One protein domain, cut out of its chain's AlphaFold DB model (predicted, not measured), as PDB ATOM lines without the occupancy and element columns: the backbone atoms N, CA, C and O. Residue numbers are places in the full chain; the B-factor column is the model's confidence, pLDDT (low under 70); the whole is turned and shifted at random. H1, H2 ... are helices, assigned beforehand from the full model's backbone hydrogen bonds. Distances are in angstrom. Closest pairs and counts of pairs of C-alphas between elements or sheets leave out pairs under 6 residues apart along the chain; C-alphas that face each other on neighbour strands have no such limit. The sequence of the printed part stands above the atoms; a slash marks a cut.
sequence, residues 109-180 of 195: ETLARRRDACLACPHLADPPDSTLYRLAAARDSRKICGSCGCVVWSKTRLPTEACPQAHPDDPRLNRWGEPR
ATOM      1  N   GLU A 109     115.944 -13.733 -87.823       85.88
ATOM      2  CA  GLU A 109     115.230 -14.181 -86.624       85.88
ATOM      3  C   GLU A 109     115.031 -13.011 -85.653       85.88
ATOM      4  O   GLU A 109     113.912 -12.740 -85.209       85.88
ATOM      5  N   THR A 110     116.093 -12.244 -85.396       87.19
ATOM      6  CA  THR A 110     116.026 -11.021 -84.588       87.19
ATOM      7  C   THR A 110     115.073  -9.997 -85.197       87.19
ATOM      8  O   THR A 110     114.277  -9.391 -84.474       87.19
ATOM      9  N   LEU A 111     115.096  -9.815 -86.519       88.06
ATOM     10  CA  LEU A 111     114.168  -8.922 -87.204       88.06
ATOM     11  C   LEU A 111     112.712  -9.370 -87.034       88.06
ATOM     12  O   LEU A 111     111.868  -8.537 -86.694       88.06
ATOM     13  N   ALA A 112     112.418 -10.653 -87.258       86.19
ATOM     14  CA  ALA A 112     111.074 -11.206 -87.114       86.19
ATOM     15  C   ALA A 112     110.555 -11.008 -85.685       86.19
ATOM     16  O   ALA A 112     109.538 -10.344 -85.496       86.19
ATOM     17  N   ARG A 113     111.331 -11.429 -84.676       94.31
ATOM     18  CA  ARG A 113     110.996 -11.261 -83.253       94.31
ATOM     19  C   ARG A 113     110.703  -9.804 -82.889       94.31
ATOM     20  O   ARG A 113     109.667  -9.497 -82.299       94.31
ATOM     21  N   ARG A 114     111.598  -8.879 -83.258       93.94
ATOM     22  CA  ARG A 114     111.421  -7.441 -82.985       93.94
ATOM     23  C   ARG A 114     110.193  -6.871 -83.694       93.94
ATOM     24  O   ARG A 114     109.504  -6.015 -83.137       93.94
ATOM     25  N   ARG A 115     109.928  -7.306 -84.930       90.75
ATOM     26  CA  ARG A 115     108.774  -6.857 -85.717       90.75
ATOM     27  C   ARG A 115     107.471  -7.350 -85.104       90.75
ATOM     28  O   ARG A 115     106.570  -6.537 -84.940       90.75
ATOM     29  N   ASP A 116     107.392  -8.614 -84.724       92.88
ATOM     30  CA  ASP A 116     106.180  -9.202 -84.153       92.88
ATOM     31  C   ASP A 116     105.841  -8.542 -82.809       92.88
ATOM     32  O   ASP A 116     104.699  -8.141 -82.581       92.88
ATOM     33  N   ALA A 117     106.857  -8.264 -81.984       93.31
ATOM     34  CA  ALA A 117     106.698  -7.465 -80.769       93.31
ATOM     35  C   ALA A 117     106.164  -6.045 -81.041       93.31
ATOM     36  O   ALA A 117     105.360  -5.518 -80.270       93.31
ATOM     37  N   CYS A 118     106.592  -5.400 -82.132       91.75
ATOM     38  CA  CYS A 118     106.044  -4.107 -82.544       91.75
ATOM     39  C   CYS A 118     104.603  -4.224 -83.057       91.75
ATOM     40  O   CYS A 118     103.789  -3.369 -82.723       91.75
ATOM     41  N   LEU A 119     104.280  -5.256 -83.841       89.88
ATOM     42  CA  LEU A 119     102.939  -5.468 -84.395       89.88
ATOM     43  C   LEU A 119     101.897  -5.780 -83.310       89.88
ATOM     44  O   LEU A 119     100.745  -5.383 -83.446       89.88
ATOM     45  N   ALA A 120     102.311  -6.411 -82.210       91.19
ATOM     46  CA  ALA A 120     101.475  -6.652 -81.033       91.19
ATOM     47  C   ALA A 120     101.444  -5.471 -80.035       91.19
ATOM     48  O   ALA A 120     100.789  -5.543 -78.994       91.19
ATOM     49  N   CYS A 121     102.184  -4.387 -80.293       92.00
ATOM     50  CA  CYS A 121     102.347  -3.301 -79.330       92.00
ATOM     51  C   CYS A 121     101.121  -2.369 -79.312       92.00
ATOM     52  O   CYS A 121     100.736  -1.862 -80.365       92.00
ATOM     53  N   PRO A 122     100.577  -2.004 -78.134       91.31
ATOM     54  CA  PRO A 122      99.448  -1.072 -78.037       91.31
ATOM     55  C   PRO A 122      99.788   0.352 -78.504       91.31
ATOM     56  O   PRO A 122      98.897   1.159 -78.737       91.31
ATOM     57  N   HIS A 123     101.074   0.680 -78.655       90.25
ATOM     58  CA  HIS A 123     101.515   1.963 -79.203       90.25
ATOM     59  C   HIS A 123     101.632   1.957 -80.732       90.25
ATOM     60  O   HIS A 123     102.130   2.928 -81.294       90.25
ATOM     61  N   LEU A 124     101.272   0.874 -81.419       90.38
ATOM     62  CA  LEU A 124     101.315   0.820 -82.873       90.38
ATOM     63  C   LEU A 124     100.251   1.754 -83.463       90.38
ATOM     64  O   LEU A 124      99.071   1.624 -83.161       90.38
ATOM     65  N   ALA A 125     100.666   2.685 -84.313       86.50
ATOM     66  CA  ALA A 125      99.780   3.678 -84.905       86.50
ATOM     67  C   ALA A 125      99.995   3.771 -86.414       86.50
ATOM     68  O   ALA A 125     101.066   3.434 -86.920       86.50
ATOM     69  N   ASP A 126      98.986   4.244 -87.135       82.31
ATOM     70  CA  ASP A 126      99.149   4.636 -88.531       82.31
ATOM     71  C   ASP A 126      99.895   5.975 -88.637       82.31
ATOM     72  O   ASP A 126      99.831   6.806 -87.725       82.31
ATOM     73  N   PRO A 127     100.659   6.189 -89.719       71.56
ATOM     74  CA  PRO A 127     101.378   7.434 -89.908       71.56
ATOM     75  C   PRO A 127     100.378   8.572 -90.182       71.56
ATOM     76  O   PRO A 127      99.371   8.346 -90.852       71.56
ATOM     77  N   PRO A 128     100.645   9.803 -89.712       66.50
ATOM     78  CA  PRO A 128      99.770  10.940 -89.982       66.50
ATOM     79  C   PRO A 128      99.727  11.254 -91.483       66.50
ATOM     80  O   PRO A 128     100.740  11.137 -92.180       66.50
ATOM     81  N   ASP A 129      98.566  11.704 -91.966       59.81
ATOM     82  CA  ASP A 129      98.214  11.819 -93.391       59.81
ATOM     83  C   ASP A 129      98.857  13.026 -94.119       59.81
ATOM     84  O   ASP A 129      98.223  13.812 -94.826       59.81
ATOM     85  N   SER A 130     100.166  13.199 -93.930       59.22
ATOM     86  CA  SER A 130     100.973  14.243 -94.564       59.22
ATOM     87  C   SER A 130     101.759  13.696 -95.758       59.22
ATOM     88  O   SER A 130     102.190  12.543 -95.788       59.22
ATOM     89  N   THR A 131     101.989  14.543 -96.762       55.53
ATOM     90  CA  THR A 131     102.693  14.219 -98.017       55.53
ATOM     91  C   THR A 131     104.096  13.633 -97.807       55.53
ATOM     92  O   THR A 131     104.531  12.805 -98.606       55.53
ATOM     93  N   LEU A 132     104.772  13.968 -96.700       53.91
ATOM     94  CA  LEU A 132     106.053  13.371 -96.288       53.91
ATOM     95  C   LEU A 132     105.944  11.862 -96.026       53.91
ATOM     96  O   LEU A 132     106.866  11.110 -96.336       53.91
ATOM     97  N   TYR A 133     104.795  11.409 -95.525       47.75
ATOM     98  CA  TYR A 133     104.490  10.000 -95.345       47.75
ATOM     99  C   TYR A 133     103.834   9.374 -96.568       47.75
ATOM    100  O   TYR A 133     103.619   8.185 -96.509       47.75
ATOM    101  N   ARG A 134     103.560  10.028 -97.702       52.00
ATOM    102  CA  ARG A 134     102.979   9.325 -98.877       52.00
ATOM    103  C   ARG A 134     104.024   8.721 -99.820       52.00
ATOM    104  O   ARG A 134     103.757   7.701-100.439       52.00
ATOM    105  N   LEU A 135     105.247   9.249 -99.846       50.31
ATOM    106  CA  LEU A 135     106.299   8.801-100.775       50.31
ATOM    107  C   LEU A 135     106.944   7.432-100.462       50.31
ATOM    108  O   LEU A 135     107.717   6.944-101.273       50.31
ATOM    109  N   ALA A 136     106.616   6.765 -99.347       51.22
ATOM    110  CA  ALA A 136     107.144   5.424 -99.026       51.22
ATOM    111  C   ALA A 136     106.064   4.308 -99.007       51.22
ATOM    112  O   ALA A 136     106.217   3.311 -98.304       51.22
ATOM    113  N   ALA A 137     104.932   4.492 -99.711       42.66
ATOM    114  CA  ALA A 137     103.642   3.804 -99.464       42.66
ATOM    115  C   ALA A 137     103.418   2.444-100.121       42.66
ATOM    116  O   ALA A 137     102.286   1.978-100.128       42.66
ATOM    117  N   ALA A 138     104.438   1.805-100.679       50.44
ATOM    118  CA  ALA A 138     104.188   0.706-101.608       50.44
ATOM    119  C   ALA A 138     104.117  -0.708-100.991       50.44
ATOM    120  O   ALA A 138     103.924  -1.657-101.745       50.44
ATOM    121  N   ARG A 139     104.228  -0.893 -99.664       40.66
ATOM    122  CA  ARG A 139     103.863  -2.161 -98.994       40.66
ATOM    123  C   ARG A 139     103.263  -1.948 -97.607       40.66
ATOM    124  O   ARG A 139     103.591  -0.972 -96.934       40.66
ATOM    125  N   ASP A 140     102.373  -2.878 -97.263       43.78
ATOM    126  CA  ASP A 140     101.460  -2.942 -96.120       43.78
ATOM    127  C   ASP A 140     101.835  -2.090 -94.907       43.78
ATOM    128  O   ASP A 140     102.851  -2.303 -94.247       43.78
ATOM    129  N   SER A 141     100.927  -1.165 -94.581       53.97
ATOM    130  CA  SER A 141     100.792  -0.493 -93.286       53.97
ATOM    131  C   SER A 141     102.113  -0.008 -92.679       53.97
ATOM    132  O   SER A 141     102.730  -0.687 -91.858       53.97
ATOM    133  N   ARG A 142     102.530   1.216 -93.034       65.50
ATOM    134  CA  ARG A 142     103.661   1.924 -92.407       65.50
ATOM    135  C   ARG A 142     103.345   2.330 -90.976       65.50
ATOM    136  O   ARG A 142     103.292   3.509 -90.641       65.50
ATOM    137  N   LYS A 143     103.150   1.331 -90.128       79.88
ATOM    138  CA  LYS A 143     102.898   1.536 -88.725       79.88
ATOM    139  C   LYS A 143     104.106   2.225 -88.102       79.88
ATOM    140  O   LYS A 143     105.263   1.817 -88.273       79.88
ATOM    141  N   ILE A 144     103.822   3.305 -87.401       85.25
ATOM    142  CA  ILE A 144     104.775   4.023 -86.578       85.25
ATOM    143  C   ILE A 144     104.563   3.601 -85.130       85.25
ATOM    144  O   ILE A 144     103.479   3.183 -84.725       85.25
ATOM    145  N   CYS A 145     105.607   3.706 -84.322       87.31
ATOM    146  CA  CYS A 145     105.454   3.572 -82.884       87.31
ATOM    147  C   CYS A 145     105.003   4.917 -82.305       87.31
ATOM    148  O   CYS A 145     105.797   5.850 -82.257       87.31
ATOM    149  N   GLY A 146     103.781   5.013 -81.794       83.88
ATOM    150  CA  GLY A 146     103.255   6.203 -81.119       83.88
ATOM    151  C   GLY A 146     104.034   6.609 -79.863       83.88
ATOM    152  O   GLY A 146     103.977   7.761 -79.457       83.88
ATOM    153  N   SER A 147     104.827   5.705 -79.275       84.19
ATOM    154  CA  SER A 147     105.697   6.042 -78.142       84.19
ATOM    155  C   SER A 147     107.009   6.724 -78.548       84.19
ATOM    156  O   SER A 147     107.571   7.444 -77.727       84.19
ATOM    157  N   CYS A 148     107.559   6.452 -79.735       76.81
ATOM    158  CA  CYS A 148     108.878   6.980 -80.120       76.81
ATOM    159  C   CYS A 148     108.934   7.614 -81.512       76.81
ATOM    160  O   CYS A 148     110.003   8.021 -81.952       76.81
ATOM    161  N   GLY A 149     107.810   7.671 -82.227       75.56
ATOM    162  CA  GLY A 149     107.682   8.233 -83.574       75.56
ATOM    163  C   GLY A 149     108.400   7.450 -84.677       75.56
ATOM    164  O   GLY A 149     108.305   7.810 -85.848       75.56
ATOM    165  N   CYS A 150     109.129   6.382 -84.343       76.88
ATOM    166  CA  CYS A 150     109.915   5.636 -85.318       76.88
ATOM    167  C   CYS A 150     109.028   4.797 -86.244       76.88
ATOM    168  O   CYS A 150     108.049   4.187 -85.808       76.88
ATOM    169  N   VAL A 151     109.448   4.673 -87.503       83.38
ATOM    170  CA  VAL A 151     108.911   3.670 -88.429       83.38
ATOM    171  C   VAL A 151     109.334   2.289 -87.937       83.38
ATOM    172  O   VAL A 151     110.532   2.025 -87.807       83.38
ATOM    173  N   VAL A 152     108.358   1.415 -87.666       84.44
ATOM    174  CA  VAL A 152     108.604   0.094 -87.064       84.44
ATOM    175  C   VAL A 152     109.620  -0.698 -87.879       84.44
ATOM    176  O   VAL A 152     110.624  -1.133 -87.326       84.44
ATOM    177  N   TRP A 153     109.407  -0.798 -89.193       81.25
ATOM    178  CA  TRP A 153     110.296  -1.528 -90.099       81.25
ATOM    179  C   TRP A 153     111.747  -1.050 -90.034       81.25
ATOM    180  O   TRP A 153     112.667  -1.852 -89.924       81.25
ATOM    181  N   SER A 154     111.968   0.262 -90.078       78.75
ATOM    182  CA  SER A 154     113.319   0.824 -90.075       78.75
ATOM    183  C   SER A 154     114.010   0.615 -88.732       78.75
ATOM    184  O   SER A 154     115.203   0.334 -88.689       78.75
ATOM    185  N   LYS A 155     113.269   0.730 -87.626       83.81
ATOM    186  CA  LYS A 155     113.847   0.632 -86.285       83.81
ATOM    187  C   LYS A 155     114.246  -0.797 -85.929       83.81
ATOM    188  O   LYS A 155     115.327  -1.011 -85.388       83.81
ATOM    189  N   THR A 156     113.399  -1.779 -86.231       87.94
ATOM    190  CA  THR A 156     113.637  -3.174 -85.824       87.94
ATOM    191  C   THR A 156     114.858  -3.788 -86.509       87.94
ATOM    192  O   THR A 156     115.491  -4.675 -85.940       87.94
ATOM    193  N   ARG A 157     115.243  -3.274 -87.683       83.31
ATOM    194  CA  ARG A 157     116.372  -3.770 -88.483       83.31
ATOM    195  C   ARG A 157     117.746  -3.335 -87.997       83.31
ATOM    196  O   ARG A 157     118.734  -3.958 -88.375       83.31
ATOM    197  N   LEU A 158     117.832  -2.268 -87.210       81.62
ATOM    198  CA  LEU A 158     119.113  -1.680 -86.839       81.62
ATOM    199  C   LEU A 158     119.665  -2.338 -85.559       81.62
ATOM    200  O   LEU A 158     118.970  -2.382 -84.541       81.62
ATOM    201  N   PRO A 159     120.920  -2.823 -85.555       82.69
ATOM    202  CA  PRO A 159     121.517  -3.504 -84.402       82.69
ATOM    203  C   PRO A 159     121.780  -2.556 -83.228       82.69
ATOM    204  O   PRO A 159     121.836  -2.979 -82.075       82.69
ATOM    205  N   THR A 160     121.919  -1.259 -83.504       82.12
ATOM    206  CA  THR A 160     122.139  -0.223 -82.490       82.12
ATOM    207  C   THR A 160     120.849   0.284 -81.850       82.12
ATOM    208  O   THR A 160     120.912   0.945 -80.815       82.12
ATOM    209  N   GLU A 161     119.687  -0.022 -82.429       86.06
ATOM    210  CA  GLU A 161     118.393   0.413 -81.910       86.06
ATOM    211  C   GLU A 161     117.907  -0.478 -80.763       86.06
ATOM    212  O   GLU A 161     118.246  -1.659 -80.667       86.06
ATOM    213  N   ALA A 162     117.068   0.103 -79.907       90.88
ATOM    214  CA  ALA A 162     116.359  -0.592 -78.839       90.88
ATOM    215  C   ALA A 162     114.944  -0.016 -78.677       90.88
ATOM    216  O   ALA A 162     114.696   1.170 -78.937       90.88
ATOM    217  N   CYS A 163     114.000  -0.839 -78.220       92.00
ATOM    218  CA  CYS A 163     112.689  -0.337 -77.823       92.00
ATOM    219  C   CYS A 163     112.815   0.472 -76.514       92.00
ATOM    220  O   CYS A 163     113.417  -0.023 -75.560       92.00
ATOM    221  N   PRO A 164     112.263   1.700 -76.432       90.12
ATOM    222  CA  PRO A 164     112.344   2.500 -75.207       90.12
ATOM    223  C   PRO A 164     111.400   1.992 -74.106       90.12
ATOM    224  O   PRO A 164     111.641   2.227 -72.917       90.12
ATOM    225  N   GLN A 165     110.341   1.282 -74.502       90.81
ATOM    226  CA  GLN A 165     109.329   0.744 -73.602       90.81
ATOM    227  C   GLN A 165     109.830  -0.521 -72.906       90.81
ATOM    228  O   GLN A 165     110.434  -1.389 -73.542       90.81
ATOM    229  N   ALA A 166     109.558  -0.619 -71.606       92.00
ATOM    230  CA  ALA A 166     109.839  -1.814 -70.819       92.00
ATOM    231  C   ALA A 166     108.937  -2.985 -71.240       92.00
ATOM    232  O   ALA A 166     107.824  -2.776 -71.733       92.00
ATOM    233  N   HIS A 167     109.431  -4.210 -71.067       92.56
ATOM    234  CA  HIS A 167     108.613  -5.412 -71.193       92.56
ATOM    235  C   HIS A 167     107.524  -5.401 -70.102       92.56
ATOM    236  O   HIS A 167     107.826  -4.991 -68.979       92.56
ATOM    237  N   PRO A 168     106.278  -5.821 -70.398       88.56
ATOM    238  CA  PRO A 168     105.196  -5.835 -69.406       88.56
ATOM    239  C   PRO A 168     105.524  -6.691 -68.176       88.56
ATOM    240  O   PRO A 168     105.198  -6.290 -67.064       88.56
ATOM    241  N   ASP A 169     106.222  -7.811 -68.382       93.56
ATOM    242  CA  ASP A 169     106.474  -8.800 -67.323       93.56
ATOM    243  C   ASP A 169     107.901  -8.768 -66.737       93.56
ATOM    244  O   ASP A 169     108.137  -9.349 -65.683       93.56
ATOM    245  N   ASP A 170     108.869  -8.100 -67.386       92.62
ATOM    246  CA  ASP A 170     110.247  -7.979 -66.867       92.62
ATOM    247  C   ASP A 170     110.817  -6.572 -67.137       92.62
ATOM    248  O   ASP A 170     111.221  -6.265 -68.263       92.62
ATOM    249  N   PRO A 171     110.927  -5.698 -66.120       88.94
ATOM    250  CA  PRO A 171     111.392  -4.323 -66.307       88.94
ATOM    251  C   PRO A 171     112.861  -4.212 -66.748       88.94
ATOM    252  O   PRO A 171     113.288  -3.142 -67.196       88.94
ATOM    253  N   ARG A 172     113.649  -5.293 -66.644       91.06
ATOM    254  CA  ARG A 172     115.038  -5.350 -67.130       91.06
ATOM    255  C   ARG A 172     115.106  -5.541 -68.642       91.06
ATOM    256  O   ARG A 172     116.148  -5.275 -69.241       91.06
ATOM    257  N   LEU A 173     114.011  -5.980 -69.261       93.94
ATOM    258  CA  LEU A 173     113.889  -6.181 -70.698       93.94
ATOM    259  C   LEU A 173     113.059  -5.065 -71.335       93.94
ATOM    260  O   LEU A 173     112.237  -4.402 -70.698       93.94
ATOM    261  N   ASN A 174     113.307  -4.805 -72.613       94.75
ATOM    262  CA  ASN A 174     112.465  -3.943 -73.428       94.75
ATOM    263  C   ASN A 174     111.335  -4.772 -74.064       94.75
ATOM    264  O   ASN A 174     111.345  -6.000 -74.005       94.75
ATOM    265  N   ARG A 175     110.362  -4.126 -74.719       93.31
ATOM    266  CA  ARG A 175     109.261  -4.858 -75.384       93.31
ATOM    267  C   ARG A 175     109.702  -5.848 -76.473       93.31
ATOM    268  O   ARG A 175     108.883  -6.655 -76.882       93.31
ATOM    269  N   TRP A 176     110.946  -5.802 -76.951       94.62
ATOM    270  CA  TRP A 176     111.499  -6.795 -77.883       94.62
ATOM    271  C   TRP A 176     112.099  -8.025 -77.181       94.62
ATOM    272  O   TRP A 176     112.654  -8.892 -77.855       94.62
ATOM    273  N   GLY A 177     112.021  -8.096 -75.847       93.00
ATOM    274  CA  GLY A 177     112.638  -9.155 -75.046       93.00
ATOM    275  C   GLY A 177     114.155  -9.007 -74.910       93.00
ATOM    276  O   GLY A 177     114.838  -9.956 -74.546       93.00
ATOM    277  N   GLU A 178     114.704  -7.831 -75.222       94.19
ATOM    278  CA  GLU A 178     116.146  -7.568 -75.178       94.19
ATOM    279  C   GLU A 178     116.509  -6.760 -73.929       94.19
ATOM    280  O   GLU A 178     115.673  -5.982 -73.460       94.19
ATOM    281  N   PRO A 179     117.745  -6.870 -73.404       92.56
ATOM    282  CA  PRO A 179     118.172  -6.072 -72.262       92.56
ATOM    283  C   PRO A 179     117.892  -4.584 -72.485       92.56
ATOM    284  O   PRO A 179     118.305  -4.001 -73.497       92.56
ATOM    285  N   ARG A 180     117.194  -3.941 -71.541       84.19
ATOM    286  CA  ARG A 180     117.076  -2.483 -71.567       84.19
ATOM    287  C   ARG A 180     118.469  -1.917 -71.386       84.19
ATOM    288  O   ARG A 180     119.123  -2.137 -70.370       84.19
TER     289      ARG A 180
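AT A GLANCE: This is residues 109 to 180 of the 195 residues of an uncharacterized protein of Zavarzinia compransoris (UniProt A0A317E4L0). This domain has little regular structure: helix H1 and the short helix H2 meet near the middle, between two stretches of loop at opposite ends of the long axis. On one side residues 120 to 151 make a long loop that runs out and folds back, with residues 135 to 140 sticking out; on the other, residues 157 to 180 end in a coiled tail. The printed part has 72 residues, with two named helices, H1 then H2, holding 16 of them, and no named strand: the class is all helix. It is compact, with a radius of gyration of the C-alphas of 12.6 A, yet elongated, spanning 39 by 22 by 19 A.

IN THESE COORDINATES: H1, residues 109 to 119, begins at C-alpha 109 (115.230, -14.181, -86.624) and is 15.2 A long. H2, residues 152 to 156, ends at C-alpha 156 (113.637, -3.174, -85.824).

HOW THE PARTS SIT: H1 and H2 touch, their closest C-alphas, those of Arg 114 and Thr 156, being 5.6 A apart. In both helices every O i to N i+4 pair is within hydrogen-bond range. Residues 124 to 125 pair with residues 144 to 145, antiparallel.

THE WHOLE: The C-alphas farthest apart, those of Thr 131 and Asp 170, are 39.0 A apart. The link from H1 to H2 is long, and the printed part has no cut. Confidence is low, with pLDDT under 70, in residues 128 to 142.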